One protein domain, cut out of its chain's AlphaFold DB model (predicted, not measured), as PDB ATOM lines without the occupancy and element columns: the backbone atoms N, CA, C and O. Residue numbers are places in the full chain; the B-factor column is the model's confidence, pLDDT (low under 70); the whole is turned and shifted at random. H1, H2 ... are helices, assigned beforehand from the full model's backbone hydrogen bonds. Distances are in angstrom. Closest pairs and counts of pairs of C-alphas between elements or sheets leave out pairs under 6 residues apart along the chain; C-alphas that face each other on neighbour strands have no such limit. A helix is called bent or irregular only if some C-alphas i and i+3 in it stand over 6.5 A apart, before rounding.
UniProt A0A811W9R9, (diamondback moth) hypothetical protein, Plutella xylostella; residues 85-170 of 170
ATOM      1  N   LEU A  85      46.993  -9.183   6.722       68.31
ATOM      2  CA  LEU A  85      46.329  -8.105   7.473       68.31
ATOM      3  C   LEU A  85      47.025  -6.748   7.280       68.31
ATOM      4  O   LEU A  85      46.357  -5.721   7.280       68.31
ATOM      5  N   LEU A  86      48.340  -6.740   7.036       67.56
ATOM      6  CA  LEU A  86      49.092  -5.550   6.606       67.56
ATOM      7  C   LEU A  86      48.820  -5.190   5.134       67.56
ATOM      8  O   LEU A  86      49.009  -4.042   4.728       67.56
ATOM      9  N   LEU A  87      48.344  -6.152   4.339       70.62
ATOM     10  CA  LEU A  87      48.009  -5.946   2.933       70.62
ATOM     11  C   LEU A  87      46.761  -5.064   2.764       70.62
ATOM     12  O   LEU A  87      46.688  -4.281   1.830       70.62
ATOM     13  N   ILE A  88      45.787  -5.142   3.674       72.31
ATOM     14  CA  ILE A  88      44.520  -4.403   3.530       72.31
ATOM     15  C   ILE A  88      44.730  -2.881   3.652       72.31
ATOM     16  O   ILE A  88      44.303  -2.159   2.751       72.31
ATOM     17  N   PRO A  89      45.429  -2.352   4.681       74.94
ATOM     18  CA  PRO A  89      45.723  -0.924   4.747       74.94
ATOM     19  C   PRO A  89      46.627  -0.478   3.600       74.94
ATOM     20  O   PRO A  89      46.367   0.545   2.976       74.94
ATOM     21  N   THR A  90      47.667  -1.248   3.270       78.31
ATOM     22  CA  THR A  90      48.606  -0.864   2.204       78.31
ATOM     23  C   THR A  90      47.926  -0.807   0.837       78.31
ATOM     24  O   THR A  90      48.148   0.150   0.104       78.31
ATOM     25  N   MET A  91      47.014  -1.732   0.533       76.75
ATOM     26  CA  MET A  91      46.236  -1.722  -0.711       76.75
ATOM     27  C   MET A  91      45.212  -0.585  -0.790       76.75
ATOM     28  O   MET A  91      44.789  -0.254  -1.890       76.75
ATOM     29  N   LEU A  92      44.825   0.040   0.327       82.56
ATOM     30  CA  LEU A  92      43.927   1.205   0.338       82.56
ATOM     31  C   LEU A  92      44.694   2.535   0.356       82.56
ATOM     32  O   LEU A  92      44.357   3.461  -0.380       82.56
ATOM     33  N   PHE A  93      45.752   2.635   1.162       86.69
ATOM     34  CA  PHE A  93      46.554   3.854   1.278       86.69
ATOM     35  C   PHE A  93      47.452   4.081   0.061       86.69
ATOM     36  O   PHE A  93      47.587   5.215  -0.391       86.69
ATOM     37  N   PHE A  94      48.046   3.028  -0.504       87.31
ATOM     38  CA  PHE A  94      48.940   3.152  -1.652       87.31
ATOM     39  C   PHE A  94      48.264   3.744  -2.902       87.31
ATOM     40  O   PHE A  94      48.803   4.712  -3.437       87.31
ATOM     41  N   PRO A  95      47.081   3.280  -3.359       90.12
ATOM     42  CA  PRO A  95      46.412   3.916  -4.491       90.12
ATOM     43  C   PRO A  95      45.956   5.339  -4.168       90.12
ATOM     44  O   PRO A  95      46.038   6.196  -5.039       90.12
ATOM     45  N   ALA A  96      45.541   5.636  -2.931       90.38
ATOM     46  CA  ALA A  96      45.194   7.002  -2.539       90.38
ATOM     47  C   ALA A  96      46.404   7.949  -2.638       90.38
ATOM     48  O   ALA A  96      46.293   9.044  -3.192       90.38
ATOM     49  N   LEU A  97      47.574   7.503  -2.169       91.88
ATOM     50  CA  LEU A  97      48.829   8.241  -2.305       91.88
ATOM     51  C   LEU A  97      49.237   8.388  -3.771       91.88
ATOM     52  O   LEU A  97      49.577   9.489  -4.191       91.88
ATOM     53  N   LEU A  98      49.156   7.322  -4.571       92.38
ATOM     54  CA  LEU A  98      49.432   7.395  -6.006       92.38
ATOM     55  C   LEU A  98      48.498   8.382  -6.713       92.38
ATOM     56  O   LEU A  98      48.972   9.210  -7.484       92.38
ATOM     57  N   CYS A  99      47.199   8.359  -6.413       93.31
ATOM     58  CA  CYS A  99      46.237   9.326  -6.935       93.31
ATOM     59  C   CYS A  99      46.613  10.759  -6.542       93.31
ATOM     60  O   CYS A  99      46.623  11.639  -7.401       93.31
ATOM     61  N   ALA A 100      46.979  11.002  -5.281       93.62
ATOM     62  CA  ALA A 100      47.434  12.318  -4.838       93.62
ATOM     63  C   ALA A 100      48.704  12.767  -5.585       93.62
ATOM     64  O   ALA A 100      48.783  13.907  -6.045       93.62
ATOM     65  N   MET A 101      49.667  11.864  -5.781       95.12
ATOM     66  CA  MET A 101      50.892  12.144  -6.536       95.12
ATOM     67  C   MET A 101      50.604  12.450  -8.009       95.12
ATOM     68  O   MET A 101      51.160  13.403  -8.551       95.12
ATOM     69  N   LEU A 102      49.706  11.695  -8.649       94.31
ATOM     70  CA  LEU A 102      49.272  11.949 -10.024       94.31
ATOM     71  C   LEU A 102      48.546  13.292 -10.151       94.31
ATOM     72  O   LEU A 102      48.792  14.020 -11.109       94.31
ATOM     73  N   MET A 103      47.715  13.661  -9.172       93.25
ATOM     74  CA  MET A 103      47.051  14.967  -9.134       93.25
ATOM     75  C   MET A 103      48.061  16.115  -9.041       93.25
ATOM     76  O   MET A 103      47.962  17.087  -9.789       93.25
ATOM     77  N   ILE A 104      49.065  16.001  -8.168       94.50
ATOM     78  CA  ILE A 104      50.132  17.006  -8.042       94.50
ATOM     79  C   ILE A 104      50.944  17.097  -9.340       94.50
ATOM     80  O   ILE A 104      51.214  18.200  -9.826       94.50
ATOM     81  N   LEU A 105      51.305  15.951  -9.924       95.56
ATOM     82  CA  LEU A 105      52.039  15.888 -11.187       95.56
ATOM     83  C   LEU A 105      51.252  16.545 -12.324       95.56
ATOM     84  O   LEU A 105      51.815  17.324 -13.091       95.56
ATOM     85  N   GLU A 106      49.955  16.273 -12.417       95.44
ATOM     86  CA  GLU A 106      49.085  16.890 -13.408       95.44
ATOM     87  C   GLU A 106      49.028  18.408 -13.225       95.44
ATOM     88  O   GLU A 106      49.192  19.130 -14.204       95.44
ATOM     89  N   ILE A 107      48.837  18.915 -12.001       93.25
ATOM     90  CA  ILE A 107      48.815  20.366 -11.745       93.25
ATOM     91  C   ILE A 107      50.136  20.997 -12.194       93.25
ATOM     92  O   ILE A 107      50.146  22.028 -12.872       93.25
ATOM     93  N   TYR A 108      51.261  20.356 -11.873       94.81
ATOM     94  CA  TYR A 108      52.577  20.813 -12.299       94.81
ATOM     95  C   TYR A 108      52.715  20.850 -13.829       94.81
ATOM     96  O   TYR A 108      53.142  21.866 -14.390       94.81
ATOM     97  N   LEU A 109      52.337  19.765 -14.512       94.62
ATOM     98  CA  LEU A 109      52.376  19.672 -15.972       94.62
ATOM     99  C   LEU A 109      51.439  20.690 -16.621       94.62
ATOM    100  O   LEU A 109      51.829  21.355 -17.575       94.62
ATOM    101  N   HIS A 110      50.246  20.878 -16.070       94.88
ATOM    102  CA  HIS A 110      49.251  21.830 -16.544       94.88
ATOM    103  C   HIS A 110      49.782  23.270 -16.505       94.88
ATOM    104  O   HIS A 110      49.732  23.994 -17.504       94.88
ATOM    105  N   VAL A 111      50.394  23.674 -15.387       92.19
ATOM    106  CA  VAL A 111      51.020  25.000 -15.252       92.19
ATOM    107  C   VAL A 111      52.228  25.144 -16.186       92.19
ATOM    108  O   VAL A 111      52.414  26.192 -16.813       92.19
ATOM    109  N   ARG A 112      53.042  24.092 -16.341       93.06
ATOM    110  CA  ARG A 112      54.160  24.063 -17.301       93.06
ATOM    111  C   ARG A 112      53.676  24.218 -18.745       93.06
ATOM    112  O   ARG A 112      54.284  24.992 -19.484       93.06
ATOM    113  N   CYS A 113      52.592  23.546 -19.130       92.62
ATOM    114  CA  CYS A 113      51.956  23.689 -20.439       92.62
ATOM    115  C   CYS A 113      51.488  25.127 -20.662       92.62
ATOM    116  O   CYS A 113      51.831  25.709 -21.686       92.62
ATOM    117  N   HIS A 114      50.819  25.750 -19.687       91.00
ATOM    118  CA  HIS A 114      50.440  27.163 -19.778       91.00
ATOM    119  C   HIS A 114      51.641  28.083 -19.987       91.00
ATOM    120  O   HIS A 114      51.620  28.940 -20.871       91.00
ATOM    121  N   LYS A 115      52.710  27.894 -19.204       89.88
ATOM    122  CA  LYS A 115      53.928  28.700 -19.344       89.88
ATOM    123  C   LYS A 115      54.552  28.522 -20.726       89.88
ATOM    124  O   LYS A 115      54.927  29.509 -21.349       89.88
ATOM    125  N   LYS A 116      54.635  27.283 -21.216       89.62
ATOM    126  CA  LYS A 116      55.213  26.979 -22.527       89.62
ATOM    127  C   LYS A 116      54.350  27.536 -23.660       89.62
ATOM    128  O   LYS A 116      54.881  28.245 -24.503       89.62
ATOM    129  N   ASN A 117      53.035  27.336 -23.624       88.25
ATOM    130  CA  ASN A 117      52.100  27.876 -24.618       88.25
ATOM    131  C   ASN A 117      52.097  29.407 -24.647       88.25
ATOM    132  O   ASN A 117      51.973  29.985 -25.714       88.25
ATOM    133  N   LYS A 118      52.292  30.078 -23.504       84.94
ATOM    134  CA  LYS A 118      52.442  31.541 -23.467       84.94
ATOM    135  C   LYS A 118      53.735  32.018 -24.146       84.94
ATOM    136  O   LYS A 118      53.781  33.132 -24.657       84.94
ATOM    137  N   CYS A 119      54.789  31.202 -24.125       83.69
ATOM    138  CA  CYS A 119      56.056  31.499 -24.795       83.69
ATOM    139  C   CYS A 119      56.040  31.144 -26.290       83.69
ATOM    140  O   CYS A 119      56.758  31.782 -27.059       83.69
ATOM    141  N   LEU A 120      55.240  30.157 -26.709       82.44
ATOM    142  CA  LEU A 120      55.040  29.856 -28.124       82.44
ATOM    143  C   LEU A 120      54.164  30.941 -28.763       82.44
ATOM    144  O   LEU A 120      52.969  31.031 -28.510       82.44
ATOM    145  N   LYS A 121      54.780  31.772 -29.608       68.38
ATOM    146  CA  LYS A 121      54.080  32.772 -30.433       68.38
ATOM    147  C   LYS A 121      53.524  32.190 -31.735       68.38
ATOM    148  O   LYS A 121      52.697  32.826 -32.379       68.38
ATOM    149  N   GLU A 122      53.981  31.005 -32.130       69.06
ATOM    150  CA  GLU A 122      53.539  30.338 -33.352       69.06
ATOM    151  C   GLU A 122      52.276  29.514 -33.080       69.06
ATOM    152  O   GLU A 122      52.295  28.554 -32.311       69.06
ATOM    153  N   GLY A 123      51.165  29.893 -33.715       67.56
ATOM    154  CA  GLY A 123      49.830  29.333 -33.468       67.56
ATOM    155  C   GLY A 123      49.590  27.908 -33.978       67.56
ATOM    156  O   GLY A 123      48.444  27.474 -34.009       67.56
ATOM    157  N   ASN A 124      50.631  27.186 -34.398       74.56
ATOM    158  CA  ASN A 124      50.484  25.869 -35.024       74.56
ATOM    159  C   ASN A 124      50.602  24.699 -34.027       74.56
ATOM    160  O   ASN A 124      50.272  23.565 -34.362       74.56
ATOM    161  N   MET A 125      51.067  24.944 -32.795       80.06
ATOM    162  CA  MET A 125      51.214  23.901 -31.772       80.06
ATOM    163  C   MET A 125      50.700  24.368 -30.409       80.06
ATOM    164  O   MET A 125      51.092  25.421 -29.911       80.06
ATOM    165  N   TYR A 126      49.855  23.549 -29.775       84.31
ATOM    166  CA  TYR A 126      49.312  23.792 -28.436       84.31
ATOM    167  C   TYR A 126      49.580  22.586 -27.530       84.31
ATOM    168  O   TYR A 126      49.065  21.493 -27.768       84.31
ATOM    169  N   TYR A 127      50.383  22.770 -26.479       88.38
ATOM    170  CA  TYR A 127      50.666  21.706 -25.516       88.38
ATOM    171  C   TYR A 127      49.516  21.556 -24.517       88.38
ATOM    172  O   TYR A 127      49.069  22.542 -23.932       88.38
ATOM    173  N   ARG A 128      49.080  20.320 -24.261       89.69
ATOM    174  CA  ARG A 128      47.996  20.010 -23.320       89.69
ATOM    175  C   ARG A 128      48.428  18.920 -22.341       89.69
ATOM    176  O   ARG A 128      49.093  17.969 -22.742       89.69
ATOM    177  N   SER A 129      48.065  19.072 -21.069       91.94
ATOM    178  CA  SER A 129      48.305  18.053 -20.045       91.94
ATOM    179  C   SER A 129      47.323  16.876 -20.197       91.94
ATOM    180  O   SER A 129      46.208  17.074 -20.694       91.94
ATOM    181  N   PRO A 130      47.706  15.646 -19.811       90.88
ATOM    182  CA  PRO A 130      46.889  14.454 -20.035       90.88
ATOM    183  C   PRO A 130      45.540  14.497 -19.302       90.88
ATOM    184  O   PRO A 130      44.530  14.119 -19.891       90.88
ATOM    185  N   PHE A 131      45.477  15.032 -18.076       91.94
ATOM    186  CA  PHE A 131      44.212  15.208 -17.344       91.94
ATOM    187  C   PHE A 131      43.654  16.632 -17.439       91.94
ATOM    188  O   PHE A 131      42.875  17.063 -16.582       91.94
ATOM    189  N   HIS A 132      43.975  17.352 -18.520       90.88
ATOM    190  CA  HIS A 132      43.512  18.723 -18.723       90.88
ATOM    191  C   HIS A 132      41.993  18.857 -18.610       90.88
ATOM    192  O   HIS A 132      41.522  19.887 -18.154       90.88
ATOM    193  N   ALA A 133      41.207  17.865 -19.046       89.56
ATOM    194  CA  ALA A 133      39.746  17.935 -18.970       89.56
ATOM    195  C   ALA A 133      39.236  18.121 -17.531       89.56
ATOM    196  O   ALA A 133      38.269  18.842 -17.310       89.56
ATOM    197  N   VAL A 134      39.913  17.509 -16.557       91.38
ATOM    198  CA  VAL A 134      39.575  17.651 -15.140       91.38
ATOM    199  C   VAL A 134      40.152  18.959 -14.607       91.38
ATOM    200  O   VAL A 134      39.430  19.764 -14.021       91.38
ATOM    201  N   THR A 135      41.435  19.226 -14.857       91.31
ATOM    202  CA  THR A 135      42.126  20.386 -14.276       91.31
ATOM    203  C   THR A 135      41.679  21.728 -14.844       91.31
ATOM    204  O   THR A 135      41.667  22.717 -14.110       91.31
ATOM    205  N   SER A 136      41.206  21.788 -16.092       90.19
ATOM    206  CA  SER A 136      40.685  23.024 -16.689       90.19
ATOM    207  C   SER A 136      39.416  23.535 -16.020       90.19
ATOM    208  O   SER A 136      39.148  24.730 -16.083       90.19
ATOM    209  N   THR A 137      38.650  22.664 -15.355       91.56
ATOM    210  CA  THR A 137      37.453  23.080 -14.606       91.56
ATOM    211  C   THR A 137      37.800  23.857 -13.334       91.56
ATOM    212  O   THR A 137      37.018  24.695 -12.886       91.56
ATOM    213  N   PHE A 138      38.996  23.636 -12.783       91.00
ATOM    214  CA  PHE A 138      39.486  24.301 -11.574       91.00
ATOM    215  C   PHE A 138      40.478  25.430 -11.881       91.00
ATOM    216  O   PHE A 138      40.593  26.380 -11.110       91.00
ATOM    217  N   CYS A 139      41.178  25.373 -13.018       92.75
ATOM    218  CA  CYS A 139      42.144  26.389 -13.420       92.75
ATOM    219  C   CYS A 139      41.451  27.645 -13.981       92.75
ATOM    220  O   CYS A 139      40.793  27.602 -15.022       92.75
ATOM    221  N   GLY A 140      41.649  28.792 -13.320       91.00
ATOM    222  CA  GLY A 140      41.062  30.075 -13.731       91.00
ATOM    223  C   GLY A 140      41.476  30.521 -15.136       91.00
ATOM    224  O   GLY A 140      40.625  30.932 -15.917       91.00
ATOM    225  N   ALA A 141      42.754  30.351 -15.495       89.31
ATOM    226  CA  ALA A 141      43.262  30.732 -16.816       89.31
ATOM    227  C   ALA A 141      42.619  29.908 -17.944       89.31
ATOM    228  O   ALA A 141      42.254  30.452 -18.986       89.31
ATOM    229  N   CYS A 142      42.433  28.601 -17.726       90.25
ATOM    230  CA  CYS A 142      41.705  27.752 -18.665       90.25
ATOM    231  C   CYS A 142      40.256  28.218 -18.827       90.25
ATOM    232  O   CYS A 142      39.806  28.422 -19.952       90.25
ATOM    233  N   ARG A 143      39.543  28.447 -17.719       92.81
ATOM    234  CA  ARG A 143      38.140  28.884 -17.749       92.81
ATOM    235  C   ARG A 143      37.945  30.212 -18.465       92.81
ATOM    236  O   ARG A 143      36.997  30.349 -19.232       92.81
ATOM    237  N   GLU A 144      38.827  31.174 -18.218       91.38
ATOM    238  CA  GLU A 144      38.774  32.486 -18.861       91.38
ATOM    239  C   GLU A 144      39.058  32.388 -20.363       91.38
ATOM    240  O   GLU A 144      38.338  32.965 -21.172       91.38
ATOM    241  N   SER A 145      40.050  31.588 -20.765       87.81
ATOM    242  CA  SER A 145      40.315  31.368 -22.190       87.81
ATOM    243  C   SER A 145      39.156  30.666 -22.907       87.81
ATOM    244  O   SER A 145      38.818  31.020 -24.037       87.81
ATOM    245  N   GLU A 146      38.494  29.709 -22.250       90.25
ATOM    246  CA  GLU A 146      37.337  29.017 -22.810       90.25
ATOM    247  C   GLU A 146      36.118  29.945 -22.924       90.25
ATOM    248  O   GLU A 146      35.425  29.935 -23.945       90.25
ATOM    249  N   SER A 147      35.855  30.772 -21.907       92.00
ATOM    250  CA  SER A 147      34.756  31.740 -21.948       92.00
ATOM    251  C   SER A 147      34.997  32.813 -23.012       92.00
ATOM    252  O   SER A 147      34.093  33.089 -23.800       92.00
ATOM    253  N   ALA A 148      36.220  33.342 -23.110       91.75
ATOM    254  CA  ALA A 148      36.612  34.283 -24.154       91.75
ATOM    255  C   ALA A 148      36.437  33.675 -25.554       91.75
ATOM    256  O   ALA A 148      35.855  34.310 -26.432       91.75
ATOM    257  N   CYS A 149      36.845  32.416 -25.747       90.81
ATOM    258  CA  CYS A 149      36.643  31.694 -27.003       90.81
ATOM    259  C   CYS A 149      35.151  31.552 -27.352       90.81
ATOM    260  O   CYS A 149      34.746  31.841 -28.478       90.81
ATOM    261  N   LYS A 150      34.298  31.184 -26.386       94.06
ATOM    262  CA  LYS A 150      32.839  31.089 -26.591       94.06
ATOM    263  C   LYS A 150      32.214  32.433 -26.964       94.06
ATOM    264  O   LYS A 150      31.352  32.483 -27.842       94.06
ATOM    265  N   VAL A 151      32.640  33.515 -26.312       94.56
ATOM    266  CA  VAL A 151      32.188  34.875 -26.642       94.56
ATOM    267  C   VAL A 151      32.630  35.256 -28.053       94.56
ATOM    268  O   VAL A 151      31.790  35.718 -28.823       94.56
ATOM    269  N   GLY A 152      33.884  34.987 -28.420       93.62
ATOM    270  CA  GLY A 152      34.399  35.203 -29.774       93.62
ATOM    271  C   GLY A 152      33.567  34.472 -30.825       93.62
ATOM    272  O   GLY A 152      33.034  35.100 -31.731       93.62
ATOM    273  N   GLN A 153      33.296  33.179 -30.629       94.06
ATOM    274  CA  GLN A 153      32.438  32.410 -31.537       94.06
ATOM    275  C   GLN A 153      31.015  32.976 -31.650       94.06
ATOM    276  O   GLN A 153      30.403  32.934 -32.718       94.06
ATOM    277  N   MET A 154      30.445  33.488 -30.555       94.19
ATOM    278  CA  MET A 154      29.138  34.147 -30.599       94.19
ATOM    279  C   MET A 154      29.188  35.459 -31.385       94.19
ATOM    280  O   MET A 154      28.262  35.738 -32.149       94.19
ATOM    281  N   GLN A 155      30.245  36.250 -31.215       94.94
ATOM    282  CA  GLN A 155      30.454  37.482 -31.972       94.94
ATOM    283  C   GLN A 155      30.678  37.189 -33.459       94.94
ATOM    284  O   GLN A 155      30.021  37.810 -34.292       94.94
ATOM    285  N   ASP A 156      31.480  36.180 -33.794       94.19
ATOM    286  CA  ASP A 156      31.730  35.749 -35.170       94.19
ATOM    287  C   ASP A 156      30.447  35.272 -35.852       94.19
ATOM    288  O   ASP A 156      30.148  35.674 -36.975       94.19
ATOM    289  N   LYS A 157      29.608  34.495 -35.152       94.00
ATOM    290  CA  LYS A 157      28.285  34.093 -35.659       94.00
ATOM    291  C   LYS A 157      27.379  35.290 -35.929       94.00
ATOM    292  O   LYS A 157      26.632  35.276 -36.906       94.00
ATOM    293  N   ARG A 158      27.399  36.311 -35.063       93.31
ATOM    294  CA  ARG A 158      26.625  37.546 -35.277       93.31
ATOM    295  C   ARG A 158      27.155  38.297 -36.491       93.31
ATOM    296  O   ARG A 158      26.366  38.653 -37.358       93.31
ATOM    297  N   ARG A 159      28.475  38.472 -36.583       93.50
ATOM    298  CA  ARG A 159      29.136  39.144 -37.703       93.50
ATOM    299  C   ARG A 159      28.836  38.459 -39.035       93.50
ATOM    300  O   ARG A 159      28.373  39.124 -39.950       93.50
ATOM    301  N   HIS A 160      28.956  37.135 -39.096       93.25
ATOM    302  CA  HIS A 160      28.633  36.357 -40.293       93.25
ATOM    303  C   HIS A 160      27.180  36.561 -40.756       93.25
ATOM    304  O   HIS A 160      26.916  36.639 -41.952       93.25
ATOM    305  N   ARG A 161      26.215  36.673 -39.830       89.81
ATOM    306  CA  ARG A 161      24.822  36.990 -40.200       89.81
ATOM    307  C   ARG A 161      24.698  38.391 -40.785       89.81
ATOM    308  O   ARG A 161      24.028  38.548 -41.797       89.81
ATOM    309  N   TYR A 162      25.327  39.390 -40.167       90.12
ATOM    310  CA  TYR A 162      25.325  40.755 -40.701       90.12
ATOM    311  C   TYR A 162      25.962  40.822 -42.090       90.12
ATOM    312  O   TYR A 162      25.388  41.451 -42.976       90.12
ATOM    313  N   ASP A 163      27.088  40.140 -42.297       89.88
ATOM    314  CA  ASP A 163      27.761  40.085 -43.596       89.88
ATOM    315  C   ASP A 163      26.882  39.395 -44.654       89.88
ATOM    316  O   ASP A 163      26.769  39.893 -45.772       89.88
ATOM    317  N   TYR A 164      26.171  38.321 -44.289       90.31
ATOM    318  CA  TYR A 164      25.199  37.660 -45.167       90.31
ATOM    319  C   TYR A 164      24.032  38.580 -45.557       90.31
ATOM    320  O   TYR A 164      23.726  38.720 -46.738       90.31
ATOM    321  N   PHE A 165      23.398  39.255 -44.590       88.94
ATOM    322  CA  PHE A 165      22.306  40.193 -44.882       88.94
ATOM    323  C   PHE A 165      22.772  41.393 -45.708       88.94
ATOM    324  O   PHE A 165      22.053  41.839 -46.596       88.94
ATOM    325  N   ARG A 166      23.981  41.899 -45.451       88.88
ATOM    326  CA  ARG A 166      24.580  42.977 -46.243       88.88
ATOM    327  C   ARG A 166      24.848  42.541 -47.684       88.88
ATOM    328  O   ARG A 166      24.622  43.335 -48.586       88.88
ATOM    329  N   GLY A 167      25.291  41.301 -47.893       85.56
ATOM    330  CA  GLY A 167      25.493  40.729 -49.226       85.56
ATOM    331  C   GLY A 167      24.200  40.472 -50.007       85.56
ATOM    332  O   GLY A 167      24.257  40.391 -51.223       85.56
ATOM    333  N   LEU A 168      23.048  40.363 -49.333       84.75
ATOM    334  CA  LEU A 168      21.727  40.257 -49.973       84.75
ATOM    335  C   LEU A 168      21.088  41.616 -50.301       84.75
ATOM    336  O   LEU A 168      20.132  41.669 -51.069       84.75
ATOM    337  N   ALA A 169      21.549  42.690 -49.657       77.81
ATOM    338  CA  ALA A 169      21.012  44.041 -49.820       77.81
ATOM    339  C   ALA A 169      21.777  44.884 -50.864       77.81
ATOM    340  O   ALA A 169      21.391  46.027 -51.111       77.81
ATOM    341  N   MET A 170      22.858  44.338 -51.433       57.00
ATOM    342  CA  MET A 170      23.570  44.847 -52.613       57.00
ATOM    343  C   MET A 170      23.195  44.014 -53.833       57.00
ATOM    344  O   MET A 170      23.113  44.616 -54.923       57.00
TER     345      MET A 170
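AT A GLANCE: This is residues 85 to 170 of the 170 residues of the protein "(diamondback moth) hypothetical protein" of Plutella xylostella (UniProt A0A811W9R9). Two long helices, H1 and H3, stretch away from each other toward the two ends of an extended rod, and they meet nowhere. Between them the chain leaves H1, folds back beside it as a loop, residues 120 to 131, and makes one short turn of helix, H2, before H3 sets off; residues 85 to 101 and 147 to 170 stick out at the two ends. The printed part has 86 residues with three named helices in the order H1, H2, H3 and no named strand, and the class is all helix. The whole is extended, with a radius of gyration of the C-alphas of 21.7 A and spans of 83 by 28 by 19 A.

HOW THE PARTS SIT: Begin with the longest helix, H1, residues 85 to 119. It touches H2, residues 132 to 135, with its residues 106 to 110 alone; look at His 110 and His 132, whose C-alphas are the closest of the two, 6.9 A apart. H3, residues 140 to 168, is apart from H1 and from H2. In H3 every pair of O i and N i+4 is within hydrogen-bond range, in H1 28 of 31 are, and H2 is too short for such a pair.

IN THESE COORDINATES: Find C-alpha 85 at (46.329, -8.105, 7.473); from there H1 runs 52.0 A to C-alpha 119 at (56.056, 31.499, -24.795). H1 is neither bent nor irregular, but only just: C-alphas 92 and 95 are 6.1 A apart. H2 begins at C-alpha 132 and is 4.9 A long. H3 runs 42.3 A from C-alpha 140 to C-alpha 168 at (21.727, 40.257, -49.973).

THE WHOLE: The C-alphas of Leu 85 and Met 170, the two farthest apart, are 83.3 A apart. The printed part has no cut and ends at the chain's last residue, 170. The link from H1 to H2 is long, with 12 residues; that from H2 to H3 is tight, with 4. Mean pLDDT of the printed part is 87.9; look for values under 70 at residues 85 to 86, 121 to 123 and 170.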